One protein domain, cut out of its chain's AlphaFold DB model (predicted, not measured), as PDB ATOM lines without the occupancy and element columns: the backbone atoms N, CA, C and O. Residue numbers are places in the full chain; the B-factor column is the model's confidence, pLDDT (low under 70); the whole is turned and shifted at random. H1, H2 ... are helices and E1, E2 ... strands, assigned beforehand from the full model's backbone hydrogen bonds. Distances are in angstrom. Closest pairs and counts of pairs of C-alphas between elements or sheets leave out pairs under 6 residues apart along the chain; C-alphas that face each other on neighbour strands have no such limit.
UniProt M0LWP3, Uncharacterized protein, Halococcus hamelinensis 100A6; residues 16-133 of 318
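This is residues 16 to 133 of the 318 residues of an uncharacterized protein of Halococcus hamelinensis 100A6 (UniProt M0LWP3). With little regular structure, two small sheets, E1-E6-E5 and E4-E7-E8, stand partly face to face round one core, with hairpin E2-E3 at one end and H1 over E4. The printed part has 118 residues, 44 in named elements, mostly strand, in the order E1 E2 E3 E4 H1 E5 E6 E7 E8; the three sheets are antiparallel. It is compact, radius of gyration of the C-alphas 14.3 A, spanning 44 by 35 by 25 A.

E1, residues 33 to 38, begins at C-alpha 33 (-15.114, 27.389, -37.160). E2 is 41 to 44, E3 50 to 53, E4 62 to 65, H1 67 to 71, E5 83 to 85. E6, 94 to 100, measures 19.7 A, E7, 112 to 117, 17.0 A; E8, 128 to 132, ends at (-21.249, 30.250, -22.415).

Within hydrogen-bond range are N 36 and O 97 of E1 and E6, 2.8 A, N 96 and O 83 of hairpin E5-E6, 2.9 A, N 63 and O 116 of E4 and E7, 2.7 A, N 115 and O 129 of hairpin E7-E8, 2.8 A, and H1's O i to N i+4 pair.

Links H1-E5 and E6-E7 are long; pLDDT is under 70 at residues 29 to 30 and 120 to 127.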
ATOM      1  N   ASP A  16     -20.326  37.862 -27.900       94.69
ATOM      2  CA  ASP A  16     -21.327  36.836 -28.190       94.69
ATOM      3  C   ASP A  16     -20.689  35.755 -29.068       94.69
ATOM      4  O   ASP A  16     -20.115  36.051 -30.125       94.69
ATOM      5  N   ILE A  17     -20.682  34.512 -28.589       94.69
ATOM      6  CA  ILE A  17     -20.125  33.373 -29.318       94.69
ATOM      7  C   ILE A  17     -21.237  32.698 -30.102       94.69
ATOM      8  O   ILE A  17     -22.203  32.204 -29.538       94.69
ATOM      9  N   GLU A  18     -21.009  32.553 -31.402       93.19
ATOM     10  CA  GLU A  18     -22.012  32.129 -32.368       93.19
ATOM     11  C   GLU A  18     -23.241  33.052 -32.319       93.19
ATOM     12  O   GLU A  18     -24.329  32.609 -31.940       93.19
ATOM     13  N   PRO A  19     -23.063  34.343 -32.677       89.75
ATOM     14  CA  PRO A  19     -24.129  35.332 -32.593       89.75
ATOM     15  C   PRO A  19     -25.387  34.862 -33.325       89.75
ATOM     16  O   PRO A  19     -25.313  34.136 -34.318       89.75
ATOM     17  N   GLU A  20     -26.548  35.267 -32.805       82.75
ATOM     18  CA  GLU A  20     -27.889  34.791 -33.196       82.75
ATOM     19  C   GLU A  20     -28.239  33.352 -32.748       82.75
ATOM     20  O   GLU A  20     -29.382  32.905 -32.923       82.75
ATOM     21  N   SER A  21     -27.311  32.624 -32.117       82.00
ATOM     22  CA  SER A  21     -27.579  31.335 -31.474       82.00
ATOM     23  C   SER A  21     -27.964  31.517 -30.009       82.00
ATOM     24  O   SER A  21     -27.441  32.361 -29.301       82.00
ATOM     25  N   THR A  22     -28.877  30.687 -29.503       74.94
ATOM     26  CA  THR A  22     -29.161  30.623 -28.055       74.94
ATOM     27  C   THR A  22     -28.405  29.497 -27.354       74.94
ATOM     28  O   THR A  22     -28.576  29.298 -26.152       74.94
ATOM     29  N   ARG A  23     -27.692  28.664 -28.120       74.62
ATOM     30  CA  ARG A  23     -26.979  27.479 -27.620       74.62
ATOM     31  C   ARG A  23     -25.467  27.646 -27.663       74.62
ATOM     32  O   ARG A  23     -24.773  26.934 -26.949       74.62
ATOM     33  N   ASN A  24     -24.974  28.553 -28.504       85.50
ATOM     34  CA  ASN A  24     -23.554  28.867 -28.657       85.50
ATOM     35  C   ASN A  24     -22.748  27.576 -28.879       85.50
ATOM     36  O   ASN A  24     -21.741  27.300 -28.222       85.50
ATOM     37  N   ARG A  25     -23.292  26.711 -29.756       84.94
ATOM     38  CA  ARG A  25     -22.763  25.370 -30.010       84.94
ATOM     39  C   ARG A  25     -21.534  25.475 -30.899       84.94
ATOM     40  O   ARG A  25     -21.626  25.996 -32.006       84.94
ATOM     41  N   ILE A  26     -20.410  24.933 -30.442       84.81
ATOM     42  CA  ILE A  26     -19.141  24.995 -31.176       84.81
ATOM     43  C   ILE A  26     -18.833  23.636 -31.799       84.81
ATOM     44  O   ILE A  26     -18.717  22.641 -31.092       84.81
ATOM     45  N   ASP A  27     -18.624  23.592 -33.117       79.19
ATOM     46  CA  ASP A  27     -18.075  22.401 -33.772       79.19
ATOM     47  C   ASP A  27     -16.577  22.254 -33.454       79.19
ATOM     48  O   ASP A  27     -15.737  23.008 -33.949       79.19
ATOM     49  N   THR A  28     -16.226  21.265 -32.633       75.00
ATOM     50  CA  THR A  28     -14.840  20.950 -32.256       75.00
ATOM     51  C   THR A  28     -14.130  20.029 -33.257       75.00
ATOM     52  O   THR A  28     -13.013  19.578 -32.995       75.00
ATOM     53  N   SER A  29     -14.733  19.745 -34.421       68.06
ATOM     54  CA  SER A  29     -14.079  19.002 -35.499       68.06
ATOM     55  C   SER A  29     -12.802  19.707 -35.985       68.06
ATOM     56  O   SER A  29     -12.651  20.922 -35.884       68.06
ATOM     57  N   GLY A  30     -11.862  18.955 -36.571       64.75
ATOM     58  CA  GLY A  30     -10.556  19.496 -36.987       64.75
ATOM     59  C   GLY A  30     -10.600  20.603 -38.055       64.75
ATOM     60  O   GLY A  30      -9.580  21.237 -38.304       64.75
ATOM     61  N   ASN A  31     -11.756  20.846 -38.683       74.94
ATOM     62  CA  ASN A  31     -11.976  21.950 -39.626       74.94
ATOM     63  C   ASN A  31     -13.045  22.945 -39.135       74.94
ATOM     64  O   ASN A  31     -13.455  23.815 -39.908       74.94
ATOM     65  N   GLY A  32     -13.511  22.802 -37.893       82.56
ATOM     66  CA  GLY A  32     -14.573  23.614 -37.322       82.56
ATOM     67  C   GLY A  32     -14.193  25.091 -37.234       82.56
ATOM     68  O   GLY A  32     -13.018  25.481 -37.158       82.56
ATOM     69  N   ARG A  33     -15.219  25.936 -37.286       91.12
ATOM     70  CA  ARG A  33     -15.114  27.389 -37.160       91.12
ATOM     71  C   ARG A  33     -16.234  27.898 -36.274       91.12
ATOM     72  O   ARG A  33     -17.301  27.301 -36.243       91.12
ATOM     73  N   VAL A  34     -15.975  29.004 -35.592       93.75
ATOM     74  CA  VAL A  34     -16.954  29.687 -34.746       93.75
ATOM     75  C   VAL A  34     -16.867  31.188 -34.982       93.75
ATOM     76  O   VAL A  34     -15.761  31.732 -35.107       93.75
ATOM     77  N   ALA A  35     -18.017  31.846 -35.095       95.75
ATOM     78  CA  ALA A  35     -18.088  33.299 -35.132       95.75
ATOM     79  C   ALA A  35     -18.113  33.850 -33.700       95.75
ATOM     80  O   ALA A  35     -18.727  33.274 -32.812       95.75
ATOM     81  N   VAL A  36     -17.419  34.954 -33.456       96.69
ATOM     82  CA  VAL A  36     -17.430  35.651 -32.168       96.69
ATOM     83  C   VAL A  36     -17.637  37.127 -32.453       96.69
ATOM     84  O   VAL A  36     -16.778  37.753 -33.083       96.69
ATOM     85  N   ALA A  37     -18.764  37.672 -32.010       96.62
ATOM     86  CA  ALA A  37     -19.006  39.103 -32.026       96.62
ATOM     87  C   ALA A  37     -18.326  39.758 -30.822       96.62
ATOM     88  O   ALA A  37     -18.297  39.210 -29.720       96.62
ATOM     89  N   VAL A  38     -17.746  40.932 -31.044       95.31
ATOM     90  CA  VAL A  38     -17.283  41.833 -29.989       95.31
ATOM     91  C   VAL A  38     -18.161  43.063 -30.059       95.31
ATOM     92  O   VAL A  38     -18.122  43.747 -31.082       95.31
ATOM     93  N   HIS A  39     -18.914  43.344 -28.998       94.75
ATOM     94  CA  HIS A  39     -19.885  44.431 -29.028       94.75
ATOM     95  C   HIS A  39     -19.256  45.796 -28.766       94.75
ATOM     96  O   HIS A  39     -18.288  45.939 -27.998       94.75
ATOM     97  N   SER A  40     -19.852  46.835 -29.345       93.00
ATOM     98  CA  SER A  40     -19.567  48.215 -28.961       93.00
ATOM     99  C   SER A  40     -20.079  48.501 -27.538       93.00
ATOM    100  O   SER A  40     -21.262  48.725 -27.298       93.00
ATOM    101  N   THR A  41     -19.176  48.598 -26.561       90.75
ATOM    102  CA  THR A  41     -19.552  48.750 -25.144       90.75
ATOM    103  C   THR A  41     -19.395  50.188 -24.644       90.75
ATOM    104  O   THR A  41     -18.320  50.781 -24.747       90.75
ATOM    105  N   GLN A  42     -20.425  50.753 -24.005       90.38
ATOM    106  CA  GLN A  42     -20.272  51.970 -23.192       90.38
ATOM    107  C   GLN A  42     -19.781  51.626 -21.781       90.38
ATOM    108  O   GLN A  42     -20.314  50.727 -21.133       90.38
ATOM    109  N   PHE A  43     -18.781  52.348 -21.278       86.94
ATOM    110  CA  PHE A  43     -18.253  52.158 -19.928       86.94
ATOM    111  C   PHE A  43     -17.688  53.462 -19.354       86.94
ATOM    112  O   PHE A  43     -17.328  54.377 -20.089       86.94
ATOM    113  N   THR A  44     -17.573  53.530 -18.030       87.56
ATOM    114  CA  THR A  44     -16.905  54.642 -17.345       87.56
ATOM    115  C   THR A  44     -15.419  54.325 -17.169       87.56
ATOM    116  O   THR A  44     -15.072  53.262 -16.634       87.56
ATOM    117  N   ASP A  45     -14.540  55.216 -17.619       83.25
ATOM    118  CA  ASP A  45     -13.088  55.021 -17.552       83.25
ATOM    119  C   ASP A  45     -12.478  55.337 -16.167       83.25
ATOM    120  O   ASP A  45     -13.179  55.528 -15.171       83.25
ATOM    121  N   GLU A  46     -11.142  55.311 -16.071       80.25
ATOM    122  CA  GLU A  46     -10.423  55.569 -14.811       80.25
ATOM    123  C   GLU A  46     -10.563  57.020 -14.319       80.25
ATOM    124  O   GLU A  46     -10.425  57.260 -13.115       80.25
ATOM    125  N   ASP A  47     -10.859  57.958 -15.221       84.44
ATOM    126  CA  ASP A  47     -11.040  59.380 -14.926       84.44
ATOM    127  C   ASP A  47     -12.503  59.712 -14.563       84.44
ATOM    128  O   ASP A  47     -12.789  60.793 -14.039       84.44
ATOM    129  N   GLY A  48     -13.414  58.746 -14.723       84.00
ATOM    130  CA  GLY A  48     -14.833  58.892 -14.413       84.00
ATOM    131  C   GLY A  48     -15.665  59.408 -15.585       84.00
ATOM    132  O   GLY A  48     -16.818  59.785 -15.368       84.00
ATOM    133  N   ASP A  49     -15.097  59.428 -16.791       87.44
ATOM    134  CA  ASP A  49     -15.774  59.859 -18.006       87.44
ATOM    135  C   ASP A  49     -16.468  58.668 -18.687       87.44
ATOM    136  O   ASP A  49     -15.939  57.554 -18.739       87.44
ATOM    137  N   ASP A  50     -17.670  58.905 -19.219       87.69
ATOM    138  CA  ASP A  50     -18.390  57.914 -20.018       87.69
ATOM    139  C   ASP A  50     -17.793  57.862 -21.424       87.69
ATOM    140  O   ASP A  50     -17.824  58.840 -22.180       87.69
ATOM    141  N   VAL A  51     -17.257  56.701 -21.783       88.31
ATOM    142  CA  VAL A  51     -16.593  56.461 -23.060       88.31
ATOM    143  C   VAL A  51     -17.176  55.228 -23.739       88.31
ATOM    144  O   VAL A  51     -17.681  54.305 -23.099       88.31
ATOM    145  N   ARG A  52     -17.112  55.208 -25.069       88.38
ATOM    146  CA  ARG A  52     -17.500  54.049 -25.870       88.38
ATOM    147  C   ARG A  52     -16.254  53.324 -26.350       88.38
ATOM    148  O   ARG A  52     -15.328  53.934 -26.885       88.38
ATOM    149  N   PHE A  53     -16.247  52.018 -26.151       89.44
ATOM    150  CA  PHE A  53     -15.356  51.111 -26.835       89.44
ATOM    151  C   PHE A  53     -15.990  50.715 -28.163       89.44
ATOM    152  O   PHE A  53     -16.997  50.024 -28.168       89.44
ATOM    153  N   ASP A  54     -15.392  51.170 -29.258       91.25
ATOM    154  CA  ASP A  54     -15.713  50.706 -30.604       91.25
ATOM    155  C   ASP A  54     -14.657  49.661 -31.024       91.25
ATOM    156  O   ASP A  54     -13.463  50.004 -31.085       91.25
ATOM    157  N   PRO A  55     -15.043  48.390 -31.242       90.12
ATOM    158  CA  PRO A  55     -14.120  47.328 -31.631       90.12
ATOM    159  C   PRO A  55     -13.640  47.458 -33.084       90.12
ATOM    160  O   PRO A  55     -12.546  46.983 -33.398       90.12
ATOM    161  N   THR A  56     -14.390  48.141 -33.952       90.94
ATOM    162  CA  THR A  56     -14.082  48.295 -35.384       90.94
ATOM    163  C   THR A  56     -12.960  49.307 -35.636       90.94
ATOM    164  O   THR A  56     -12.187  49.183 -36.586       90.94
ATOM    165  N   GLU A  57     -12.781  50.274 -34.732       88.00
ATOM    166  CA  GLU A  57     -11.700  51.266 -34.797       88.00
ATOM    167  C   GLU A  57     -10.345  50.729 -34.283       88.00
ATOM    168  O   GLU A  57      -9.367  51.479 -34.141       88.00
ATOM    169  N   ARG A  58     -10.249  49.431 -33.962       80.94
ATOM    170  CA  ARG A  58      -9.064  48.810 -33.349       80.94
ATOM    171  C   ARG A  58      -8.380  47.828 -34.288       80.94
ATOM    172  O   ARG A  58      -8.981  47.190 -35.138       80.94
ATOM    173  N   ALA A  59      -7.071  47.665 -34.093       82.94
ATOM    174  CA  ALA A  59      -6.341  46.609 -34.777       82.94
ATOM    175  C   ALA A  59      -6.791  45.233 -34.260       82.94
ATOM    176  O   ALA A  59      -6.763  44.982 -33.049       82.94
ATOM    177  N   VAL A  60      -7.108  44.333 -35.190       82.62
ATOM    178  CA  VAL A  60      -7.483  42.946 -34.904       82.62
ATOM    179  C   VAL A  60      -6.288  42.216 -34.294       82.62
ATOM    180  O   VAL A  60      -5.302  41.896 -34.960       82.62
ATOM    181  N   ARG A  61      -6.349  41.993 -32.981       87.88
ATOM    182  CA  ARG A  61      -5.317  41.275 -32.213       87.88
ATOM    183  C   ARG A  61      -5.939  40.296 -31.227       87.88
ATOM    184  O   ARG A  61      -5.443  40.120 -30.122       87.88
ATOM    185  N   TYR A  62      -7.068  39.713 -31.597       91.62
ATOM    186  CA  TYR A  62      -7.811  38.826 -30.721       91.62
ATOM    187  C   TYR A  62      -7.269  37.400 -30.762       91.62
ATOM    188  O   TYR A  62      -6.755  36.928 -31.781       91.62
ATOM    189  N   ARG A  63      -7.411  36.722 -29.628       93.56
ATOM    190  CA  ARG A  63      -7.231  35.290 -29.474       93.56
ATOM    191  C   ARG A  63      -8.455  34.669 -28.847       93.56
ATOM    192  O   ARG A  63      -8.970  35.210 -27.875       93.56
ATOM    193  N   PHE A  64      -8.851  33.519 -29.362       95.12
ATOM    194  CA  PHE A  64      -9.979  32.754 -28.854       95.12
ATOM    195  C   PHE A  64      -9.515  31.410 -28.287       95.12
ATOM    196  O   PHE A  64      -8.531  30.829 -28.760       95.12
ATOM    197  N   GLY A  65     -10.194  30.935 -27.247       93.88
ATOM    198  CA  GLY A  65      -9.960  29.620 -26.660       93.88
ATOM    199  C   GLY A  65     -10.327  29.544 -25.184       93.88
ATOM    200  O   GLY A  65     -10.984  30.432 -24.639       93.88
ATOM    201  N   THR A  66      -9.886  28.477 -24.520       92.50
ATOM    202  CA  THR A  66     -10.095  28.324 -23.076       92.50
ATOM    203  C   THR A  66      -9.303  29.357 -22.281       92.50
ATOM    204  O   THR A  66      -8.206  29.772 -22.669       92.50
ATOM    205  N   THR A  67      -9.835  29.755 -21.125       88.69
ATOM    206  CA  THR A  67      -9.192  30.726 -20.226       88.69
ATOM    207  C   THR A  67      -7.754  30.332 -19.886       88.69
ATOM    208  O   THR A  67      -6.852  31.167 -19.945       88.69
ATOM    209  N   ASP A  68      -7.520  29.050 -19.593       87.62
ATOM    210  CA  ASP A  68      -6.192  28.523 -19.266       87.62
ATOM    211  C   ASP A  68      -5.231  28.599 -20.455       87.62
ATOM    212  O   ASP A  68      -4.061  28.957 -20.298       87.62
ATOM    213  N   LEU A  69      -5.709  28.303 -21.664       89.75
ATOM    214  CA  LEU A  69      -4.885  28.388 -22.862       89.75
ATOM    215  C   LEU A  69      -4.467  29.839 -23.144       89.75
ATOM    216  O   LEU A  69      -3.290  30.107 -23.404       89.75
ATOM    217  N   LEU A  70      -5.408  30.779 -23.035       89.00
ATOM    218  CA  LEU A  70      -5.162  32.209 -23.248       89.00
ATOM    219  C   LEU A  70      -4.230  32.799 -22.186       89.00
ATOM    220  O   LEU A  70      -3.330  33.573 -22.521       89.00
ATOM    221  N   ALA A  71      -4.370  32.392 -20.920       83.94
ATOM    222  CA  ALA A  71      -3.492  32.827 -19.830       83.94
ATOM    223  C   ALA A  71      -2.014  32.464 -20.071       83.94
ATOM    224  O   ALA A  71      -1.115  33.156 -19.589       83.94
ATOM    225  N   ASN A  72      -1.761  31.419 -20.860       83.81
ATOM    226  CA  ASN A  72      -0.425  30.966 -21.243       83.81
ATOM    227  C   ASN A  72       0.062  31.545 -22.587       83.81
ATOM    228  O   ASN A  72       1.084  31.105 -23.115       83.81
ATOM    229  N   GLY A  73      -0.648  32.528 -23.153       82.25
ATOM    230  CA  GLY A  73      -0.326  33.130 -24.452       82.25
ATOM    231  C   GLY A  73      -0.657  32.238 -25.655       82.25
ATOM    232  O   GLY A  73      -0.203  32.519 -26.768       82.25
ATOM    233  N   GLY A  74      -1.413  31.159 -25.428       89.12
ATOM    234  CA  GLY A  74      -1.985  30.305 -26.465       89.12
ATOM    235  C   GLY A  74      -3.273  30.892 -27.046       89.12
ATOM    236  O   GLY A  74      -3.528  32.086 -26.925       89.12
ATOM    237  N   GLY A  75      -4.078  30.044 -27.681       91.81
ATOM    238  CA  GLY A  75      -5.336  30.414 -28.329       91.81
ATOM    239  C   GLY A  75      -5.165  30.692 -29.816       91.81
ATOM    240  O   GLY A  75      -4.073  31.033 -30.295       91.81
ATOM    241  N   VAL A  76      -6.261  30.536 -30.543       94.81
ATOM    242  CA  VAL A  76      -6.333  30.677 -31.998       94.81
ATOM    243  C   VAL A  76      -6.533  32.130 -32.408       94.81
ATOM    244  O   VAL A  76      -7.023  32.943 -31.629       94.81
ATOM    245  N   ARG A  77      -6.152  32.463 -33.640       95.12
ATOM    246  CA  ARG A  77      -6.357  33.787 -34.246       95.12
ATOM    247  C   ARG A  77      -7.536  33.743 -35.216       95.12
ATOM    248  O   ARG A  77      -7.806  32.661 -35.741       95.12
ATOM    249  N   PRO A  78      -8.191  34.883 -35.486       95.75
ATOM    250  CA  PRO A  78      -9.243  34.900 -36.486       95.75
ATOM    251  C   PRO A  78      -8.655  34.606 -37.873       95.75
ATOM    252  O   PRO A  78      -7.488  34.916 -38.140       95.75
ATOM    253  N   VAL A  79      -9.437  33.960 -38.739       93.38
ATOM    254  CA  VAL A  79      -8.999  33.588 -40.099       93.38
ATOM    255  C   VAL A  79      -8.984  34.775 -41.068       93.38
ATOM    256  O   VAL A  79      -8.291  34.718 -42.081       93.38
ATOM    257  N   GLU A  80      -9.716  35.840 -40.742       91.81
ATOM    258  CA  GLU A  80      -9.866  37.076 -41.517       91.81
ATOM    259  C   GLU A  80      -9.926  38.289 -40.566       91.81
ATOM    260  O   GLU A  80      -9.945  38.124 -39.345       91.81
ATOM    261  N   ASP A  81      -9.957  39.507 -41.116       89.38
ATOM    262  CA  ASP A  81     -10.012  40.754 -40.330       89.38
ATOM    263  C   ASP A  81     -11.398  41.020 -39.694       89.38
ATOM    264  O   ASP A  81     -11.534  41.927 -38.877       89.38
ATOM    265  N   GLY A  82     -12.406  40.208 -40.029       91.81
ATOM    266  CA  GLY A  82     -13.767  40.307 -39.500       91.81
ATOM    267  C   GLY A  82     -14.731  41.110 -40.372       91.81
ATOM    268  O   GLY A  82     -14.337  41.760 -41.343       91.81
ATOM    269  N   ALA A  83     -16.009  41.031 -40.013       94.69
ATOM    270  CA  ALA A  83     -17.107  41.789 -40.600       94.69
ATOM    271  C   ALA A  83     -17.652  42.803 -39.585       94.69
ATOM    272  O   ALA A  83     -17.524  42.604 -38.378       94.69
ATOM    273  N   VAL A  84     -18.230  43.893 -40.093       95.94
ATOM    274  CA  VAL A  84     -18.907  44.907 -39.276       95.94
ATOM    275  C   VAL A  84     -20.406  44.706 -39.413       95.94
ATOM    276  O   VAL A  84     -20.936  44.840 -40.520       95.94
ATOM    277  N   GLU A  85     -21.058  44.359 -38.310       94.75
ATOM    278  CA  GLU A  85     -22.481  44.015 -38.234       94.75
ATOM    279  C   GLU A  85     -23.044  44.520 -36.896       94.75
ATOM    280  O   GLU A  85     -22.297  44.632 -35.936       94.75
ATOM    281  N   ASP A  86     -24.333  44.855 -36.839       93.88
ATOM    282  CA  ASP A  86     -25.057  45.188 -35.597       93.88
ATOM    283  C   ASP A  86     -25.782  43.910 -35.163       93.88
ATOM    284  O   ASP A  86     -26.847  43.592 -35.709       93.88
ATOM    285  N   VAL A  87     -25.140  43.107 -34.305       92.19
ATOM    286  CA  VAL A  87     -25.623  41.747 -33.994       92.19
ATOM    287  C   VAL A  87     -26.681  41.743 -32.896       92.19
ATOM    288  O   VAL A  87     -27.553  40.871 -32.884       92.19
ATOM    289  N   ASP A  88     -26.647  42.724 -31.994       90.81
ATOM    290  CA  ASP A  88     -27.582  42.833 -30.871       90.81
ATOM    291  C   ASP A  88     -28.758  43.795 -31.146       90.81
ATOM    292  O   ASP A  88     -29.753  43.810 -30.406       90.81
ATOM    293  N   GLY A  89     -28.703  44.537 -32.256       91.75
ATOM    294  CA  GLY A  89     -29.738  45.464 -32.701       91.75
ATOM    295  C   GLY A  89     -29.761  46.775 -31.916       91.75
ATOM    296  O   GLY A  89     -30.802  47.454 -31.908       91.75
ATOM    297  N   ASP A  90     -28.678  47.130 -31.219       91.31
ATOM    298  CA  ASP A  90     -28.562  48.378 -30.463       91.31
ATOM    299  C   ASP A  90     -28.249  49.601 -31.354       91.31
ATOM    300  O   ASP A  90     -28.392  50.756 -30.918       91.31
ATOM    301  N   GLY A  91     -27.921  49.363 -32.630       93.12
ATOM    302  CA  GLY A  91     -27.597  50.377 -33.629       93.12
ATOM    303  C   GLY A  91     -26.145  50.858 -33.600       93.12
ATOM    304  O   GLY A  91     -25.845  51.883 -34.229       93.12
ATOM    305  N   ALA A  92     -25.266  50.200 -32.847       93.50
ATOM    306  CA  ALA A  92     -23.823  50.364 -32.895       93.50
ATOM    307  C   ALA A  92     -23.176  49.271 -33.761       93.50
ATOM    308  O   ALA A  92     -23.724  48.199 -33.973       93.50
ATOM    309  N   ASP A  93     -22.002  49.591 -34.300       95.56
ATOM    310  CA  ASP A  93     -21.245  48.661 -35.127       95.56
ATOM    311  C   ASP A  93     -20.454  47.695 -34.224       95.56
ATOM    312  O   ASP A  93     -19.602  48.130 -33.435       95.56
ATOM    313  N   ASP A  94     -20.691  46.393 -34.382       95.31
ATOM    314  CA  ASP A  94     -19.940  45.323 -33.728       95.31
ATOM    315  C   ASP A  94     -18.928  44.698 -34.692       95.31
ATOM    316  O   ASP A  94     -19.030  44.798 -35.918       95.31
ATOM    317  N   LEU A  95     -17.911  44.042 -34.132       96.19
ATOM    318  CA  LEU A  95     -16.901  43.333 -34.916       96.19
ATOM    319  C   LEU A  95     -17.115  41.823 -34.800       96.19
ATOM    320  O   LEU A  95     -16.844  41.241 -33.750       96.19
ATOM    321  N   VAL A  96     -17.516  41.181 -35.897       96.81
ATOM    322  CA  VAL A  96     -17.704  39.727 -35.977       96.81
ATOM    323  C   VAL A  96     -16.452  39.072 -36.550       96.81
ATOM    324  O   VAL A  96     -16.046  39.332 -37.684       96.81
ATOM    325  N   LEU A  97     -15.817  38.206 -35.764       96.81
ATOM    326  CA  LEU A  97     -14.570  37.524 -36.108       96.81
ATOM    327  C   LEU A  97     -14.784  36.013 -36.189       96.81
ATOM    328  O   LEU A  97     -15.330  35.408 -35.275       96.81
ATOM    329  N   THR A  98     -14.283  35.376 -37.245       96.31
ATOM    330  CA  THR A  98     -14.326  33.912 -37.376       96.31
ATOM    331  C   THR A  98     -13.022  33.282 -36.900       96.31
ATOM    332  O   THR A  98     -11.953  33.599 -37.423       96.31
ATOM    333  N   PHE A  99     -13.099  32.340 -35.962       95.94
ATOM    334  CA  PHE A  99     -11.953  31.605 -35.420       95.94
ATOM    335  C   PHE A  99     -11.990  30.128 -35.829       95.94
ATOM    336  O   PHE A  99     -13.073  29.549 -35.900       95.94
ATOM    337  N   PRO A 100     -10.834  29.485 -36.085       94.31
ATOM    338  CA  PRO A 100     -10.775  28.031 -36.168       94.31
ATOM    339  C   PRO A 100     -10.962  27.430 -34.768       94.31
ATOM    340  O   PRO A 100     -10.462  27.981 -33.791       94.31
ATOM    341  N   THR A 101     -11.651  26.302 -34.650       90.88
ATOM    342  CA  THR A 101     -11.855  25.640 -33.348       90.88
ATOM    343  C   THR A 101     -10.695  24.707 -32.991       90.88
ATOM    344  O   THR A 101     -10.363  24.552 -31.812       90.88
ATOM    345  N   ASP A 102      -9.989  24.176 -33.997       89.50
ATOM    346  CA  ASP A 102      -8.739  23.441 -33.796       89.50
ATOM    347  C   ASP A 102      -7.667  24.334 -33.149       89.50
ATOM    348  O   ASP A 102      -7.334  25.418 -33.632       89.50
ATOM    349  N   GLY A 103      -7.121  23.871 -32.025       89.19
ATOM    350  CA  GLY A 103      -6.160  24.618 -31.218       89.19
ATOM    351  C   GLY A 103      -6.768  25.645 -30.254       89.19
ATOM    352  O   GLY A 103      -6.003  26.304 -29.550       89.19
ATOM    353  N   ALA A 104      -8.099  25.775 -30.166       92.06
ATOM    354  CA  ALA A 104      -8.770  26.628 -29.172       92.06
ATOM    355  C   ALA A 104      -8.781  26.007 -27.758       92.06
ATOM    356  O   ALA A 104      -9.070  26.687 -26.774       92.06
ATOM    357  N   GLY A 105      -8.431  24.720 -27.648       89.50
ATOM    358  CA  GLY A 105      -8.379  23.989 -26.381       89.50
ATOM    359  C   GLY A 105      -9.744  23.554 -25.848       89.50
ATOM    360  O   GLY A 105      -9.809  23.155 -24.696       89.50
ATOM    361  N   LEU A 106     -10.799  23.648 -26.661       87.56
ATOM    362  CA  LEU A 106     -12.147  23.168 -26.356       87.56
ATOM    363  C   LEU A 106     -12.178  21.658 -26.597       87.56
ATOM    364  O   LEU A 106     -12.164  21.210 -27.743       87.56
ATOM    365  N   THR A 107     -12.105  20.886 -25.517       79.69
ATOM    366  CA  THR A 107     -11.909  19.430 -25.551       79.69
ATOM    367  C   THR A 107     -13.149  18.631 -25.168       79.69
ATOM    368  O   THR A 107     -13.140  17.415 -25.341       79.69
ATOM    369  N   GLY A 108     -14.217  19.300 -24.729       75.25
ATOM    370  CA  GLY A 108     -15.549  18.718 -24.535       75.25
ATOM    371  C   GLY A 108     -16.157  19.033 -23.171       75.25
ATOM    372  O   GLY A 108     -17.367  19.133 -23.062       75.25
ATOM    373  N   ASP A 109     -15.332  19.278 -22.151       77.75
ATOM    374  CA  ASP A 109     -15.806  19.538 -20.783       77.75
ATOM    375  C   ASP A 109     -16.077  21.032 -20.511       77.75
ATOM    376  O   ASP A 109     -16.550  21.415 -19.434       77.75
ATOM    377  N   GLU A 110     -15.716  21.914 -21.445       87.62
ATOM    378  CA  GLU A 110     -15.806  23.354 -21.254       87.62
ATOM    379  C   GLU A 110     -17.221  23.886 -21.496       87.62
ATOM    380  O   GLU A 110     -17.806  23.717 -22.556       87.62
ATOM    381  N   THR A 111     -17.744  24.623 -20.516       88.12
ATOM    382  CA  THR A 111     -19.060  25.286 -20.586       88.12
ATOM    383  C   THR A 111     -18.970  26.770 -20.939       88.12
ATOM    384  O   THR A 111     -19.974  27.480 -20.949       88.12
ATOM    385  N   SER A 112     -17.755  27.269 -21.171       91.06
ATOM    386  CA  SER A 112     -17.497  28.647 -21.586       91.06
ATOM    387  C   SER A 112     -16.212  28.722 -22.400       91.06
ATOM    388  O   SER A 112     -15.267  27.968 -22.154       91.06
ATOM    389  N   ALA A 113     -16.161  29.665 -23.332       93.50
ATOM    390  CA  ALA A 113     -14.942  30.024 -24.040       93.50
ATOM    391  C   ALA A 113     -14.678  31.521 -23.879       93.50
ATOM    392  O   ALA A 113     -15.539  32.292 -23.452       93.50
ATOM    393  N   SER A 114     -13.442  31.929 -24.136       94.12
ATOM    394  CA  SER A 114     -12.993  33.293 -23.892       94.12
ATOM    395  C   SER A 114     -12.370  33.906 -25.133       94.12
ATOM    396  O   SER A 114     -11.729  33.234 -25.944       94.12
ATOM    397  N   LEU A 115     -12.514  35.221 -25.236       93.94
ATOM    398  CA  LEU A 115     -11.827  36.058 -26.200       93.94
ATOM    399  C   LEU A 115     -10.869  36.981 -25.455       93.94
ATOM    400  O   LEU A 115     -11.251  37.648 -24.496       93.94
ATOM    401  N   TYR A 116      -9.624  37.050 -25.903       89.31
ATOM    402  CA  TYR A 116      -8.584  37.879 -25.314       89.31
ATOM    403  C   TYR A 116      -7.954  38.793 -26.359       89.31
ATOM    404  O   TYR A 116      -7.526  38.330 -27.413       89.31
ATOM    405  N   TRP A 117      -7.835  40.087 -26.065       87.81
ATOM    406  CA  TRP A 117      -7.110  41.021 -26.928       87.81
ATOM    407  C   TRP A 117      -5.621  41.083 -26.548       87.81
ATOM    408  O   TRP A 117      -5.272  41.355 -25.397       87.81
ATOM    409  N   GLU A 118      -4.724  40.804 -27.500       77.56
ATOM    410  CA  GLU A 118      -3.282  40.707 -27.253       77.56
ATOM    411  C   GLU A 118      -2.632  42.047 -26.887       77.56
ATOM    412  O   GLU A 118      -2.831  43.080 -27.531       77.56
ATOM    413  N   ARG A 119      -1.745  41.978 -25.887       71.62
ATOM    414  CA  ARG A 119      -0.957  43.099 -25.361       71.62
ATOM    415  C   ARG A 119       0.096  43.594 -26.355       71.62
ATOM    416  O   ARG A 119       0.693  42.805 -27.086       71.62
ATOM    417  N   ASP A 120       0.438  44.877 -26.263       57.47
ATOM    418  CA  ASP A 120       1.799  45.338 -26.559       57.47
ATOM    419  C   ASP A 120       2.668  45.353 -25.278       57.47
ATOM    420  O   ASP A 120       2.187  45.083 -24.173       57.47
ATOM    421  N   GLU A 121       3.971  45.637 -25.412       52.88
ATOM    422  CA  GLU A 121       4.970  45.577 -24.325       52.88
ATOM    423  C   GLU A 121       4.621  46.426 -23.079       52.88
ATOM    424  O   GLU A 121       5.242  46.259 -22.027       52.88
ATOM    425  N   SER A 122       3.625  47.317 -23.154       54.28
ATOM    426  CA  SER A 122       3.206  48.192 -22.050       54.28
ATOM    427  C   SER A 122       2.410  47.484 -20.945       54.28
ATOM    428  O   SER A 122       2.339  47.989 -19.822       54.28
ATOM    429  N   GLY A 123       1.829  46.312 -21.230       50.97
ATOM    430  CA  GLY A 123       1.270  45.393 -20.234       50.97
ATOM    431  C   GLY A 123       0.084  45.893 -19.399       50.97
ATOM    432  O   GLY A 123      -0.246  45.225 -18.416       50.97
ATOM    433  N   LYS A 124      -0.548  47.024 -19.745       49.09
ATOM    434  CA  LYS A 124      -1.559  47.667 -18.885       49.09
ATOM    435  C   LYS A 124      -3.023  47.546 -19.310       49.09
ATOM    436  O   LYS A 124      -3.869  47.792 -18.461       49.09
ATOM    437  N   HIS A 125      -3.352  47.140 -20.535       53.94
ATOM    438  CA  HIS A 125      -4.746  47.143 -21.003       53.94
ATOM    439  C   HIS A 125      -5.004  45.988 -21.985       53.94
ATOM    440  O   HIS A 125      -4.118  45.648 -22.767       53.94
ATOM    441  N   GLY A 126      -6.193  45.379 -21.910       54.84
ATOM    442  CA  GLY A 126      -6.634  44.260 -22.752       54.84
ATOM    443  C   GLY A 126      -7.316  43.189 -21.907       54.84
ATOM    444  O   GLY A 126      -6.651  42.297 -21.380       54.84
ATOM    445  N   TYR A 127      -8.622  43.346 -21.697       67.44
ATOM    446  CA  TYR A 127      -9.430  42.442 -20.885       67.44
ATOM    447  C   TYR A 127      -9.995  41.305 -21.736       67.44
ATOM    448  O   TYR A 127     -10.106  41.430 -22.953       67.44
ATOM    449  N   ALA A 128     -10.301  40.183 -21.090       81.38
ATOM    450  CA  ALA A 128     -10.984  39.075 -21.733       81.38
ATOM    451  C   ALA A 128     -12.502  39.298 -21.686       81.38
ATOM    452  O   ALA A 128     -13.007  39.869 -20.717       81.38
ATOM    453  N   GLY A 129     -13.203  38.852 -22.721       89.81
ATOM    454  CA  GLY A 129     -14.628  38.526 -22.665       89.81
ATOM    455  C   GLY A 129     -14.778  37.012 -22.559       89.81
ATOM    456  O   GLY A 129     -13.884  36.276 -22.982       89.81
ATOM    457  N   SER A 130     -15.877  36.543 -21.986       92.31
ATOM    458  CA  SER A 130     -16.209  35.121 -21.952       92.31
ATOM    459  C   SER A 130     -17.698  34.957 -22.138       92.31
ATOM    460  O   SER A 130     -18.458  35.729 -21.555       92.31
ATOM    461  N   ASP A 131     -18.078  33.910 -22.843       93.06
ATOM    462  CA  ASP A 131     -19.468  33.564 -23.077       93.06
ATOM    463  C   ASP A 131     -19.659  32.049 -22.906       93.06
ATOM    464  O   ASP A 131     -18.693  31.273 -22.958       93.06
ATOM    465  N   ALA A 132     -20.885  31.647 -22.579       90.69
ATOM    466  CA  ALA A 132     -21.249  30.250 -22.415       90.69
ATOM    467  C   ALA A 132     -21.189  29.542 -23.770       90.69
ATOM    468  O   ALA A 132     -21.515  30.124 -24.797       90.69
ATOM    469  N   VAL A 133     -20.767  28.280 -23.768       88.81
ATOM    470  CA  VAL A 133     -20.715  27.467 -24.989       88.81
ATOM    471  C   VAL A 133     -21.289  26.087 -24.726       88.81
ATOM    472  O   VAL A 133     -21.184  25.563 -23.614       88.81
TER     473      VAL A 133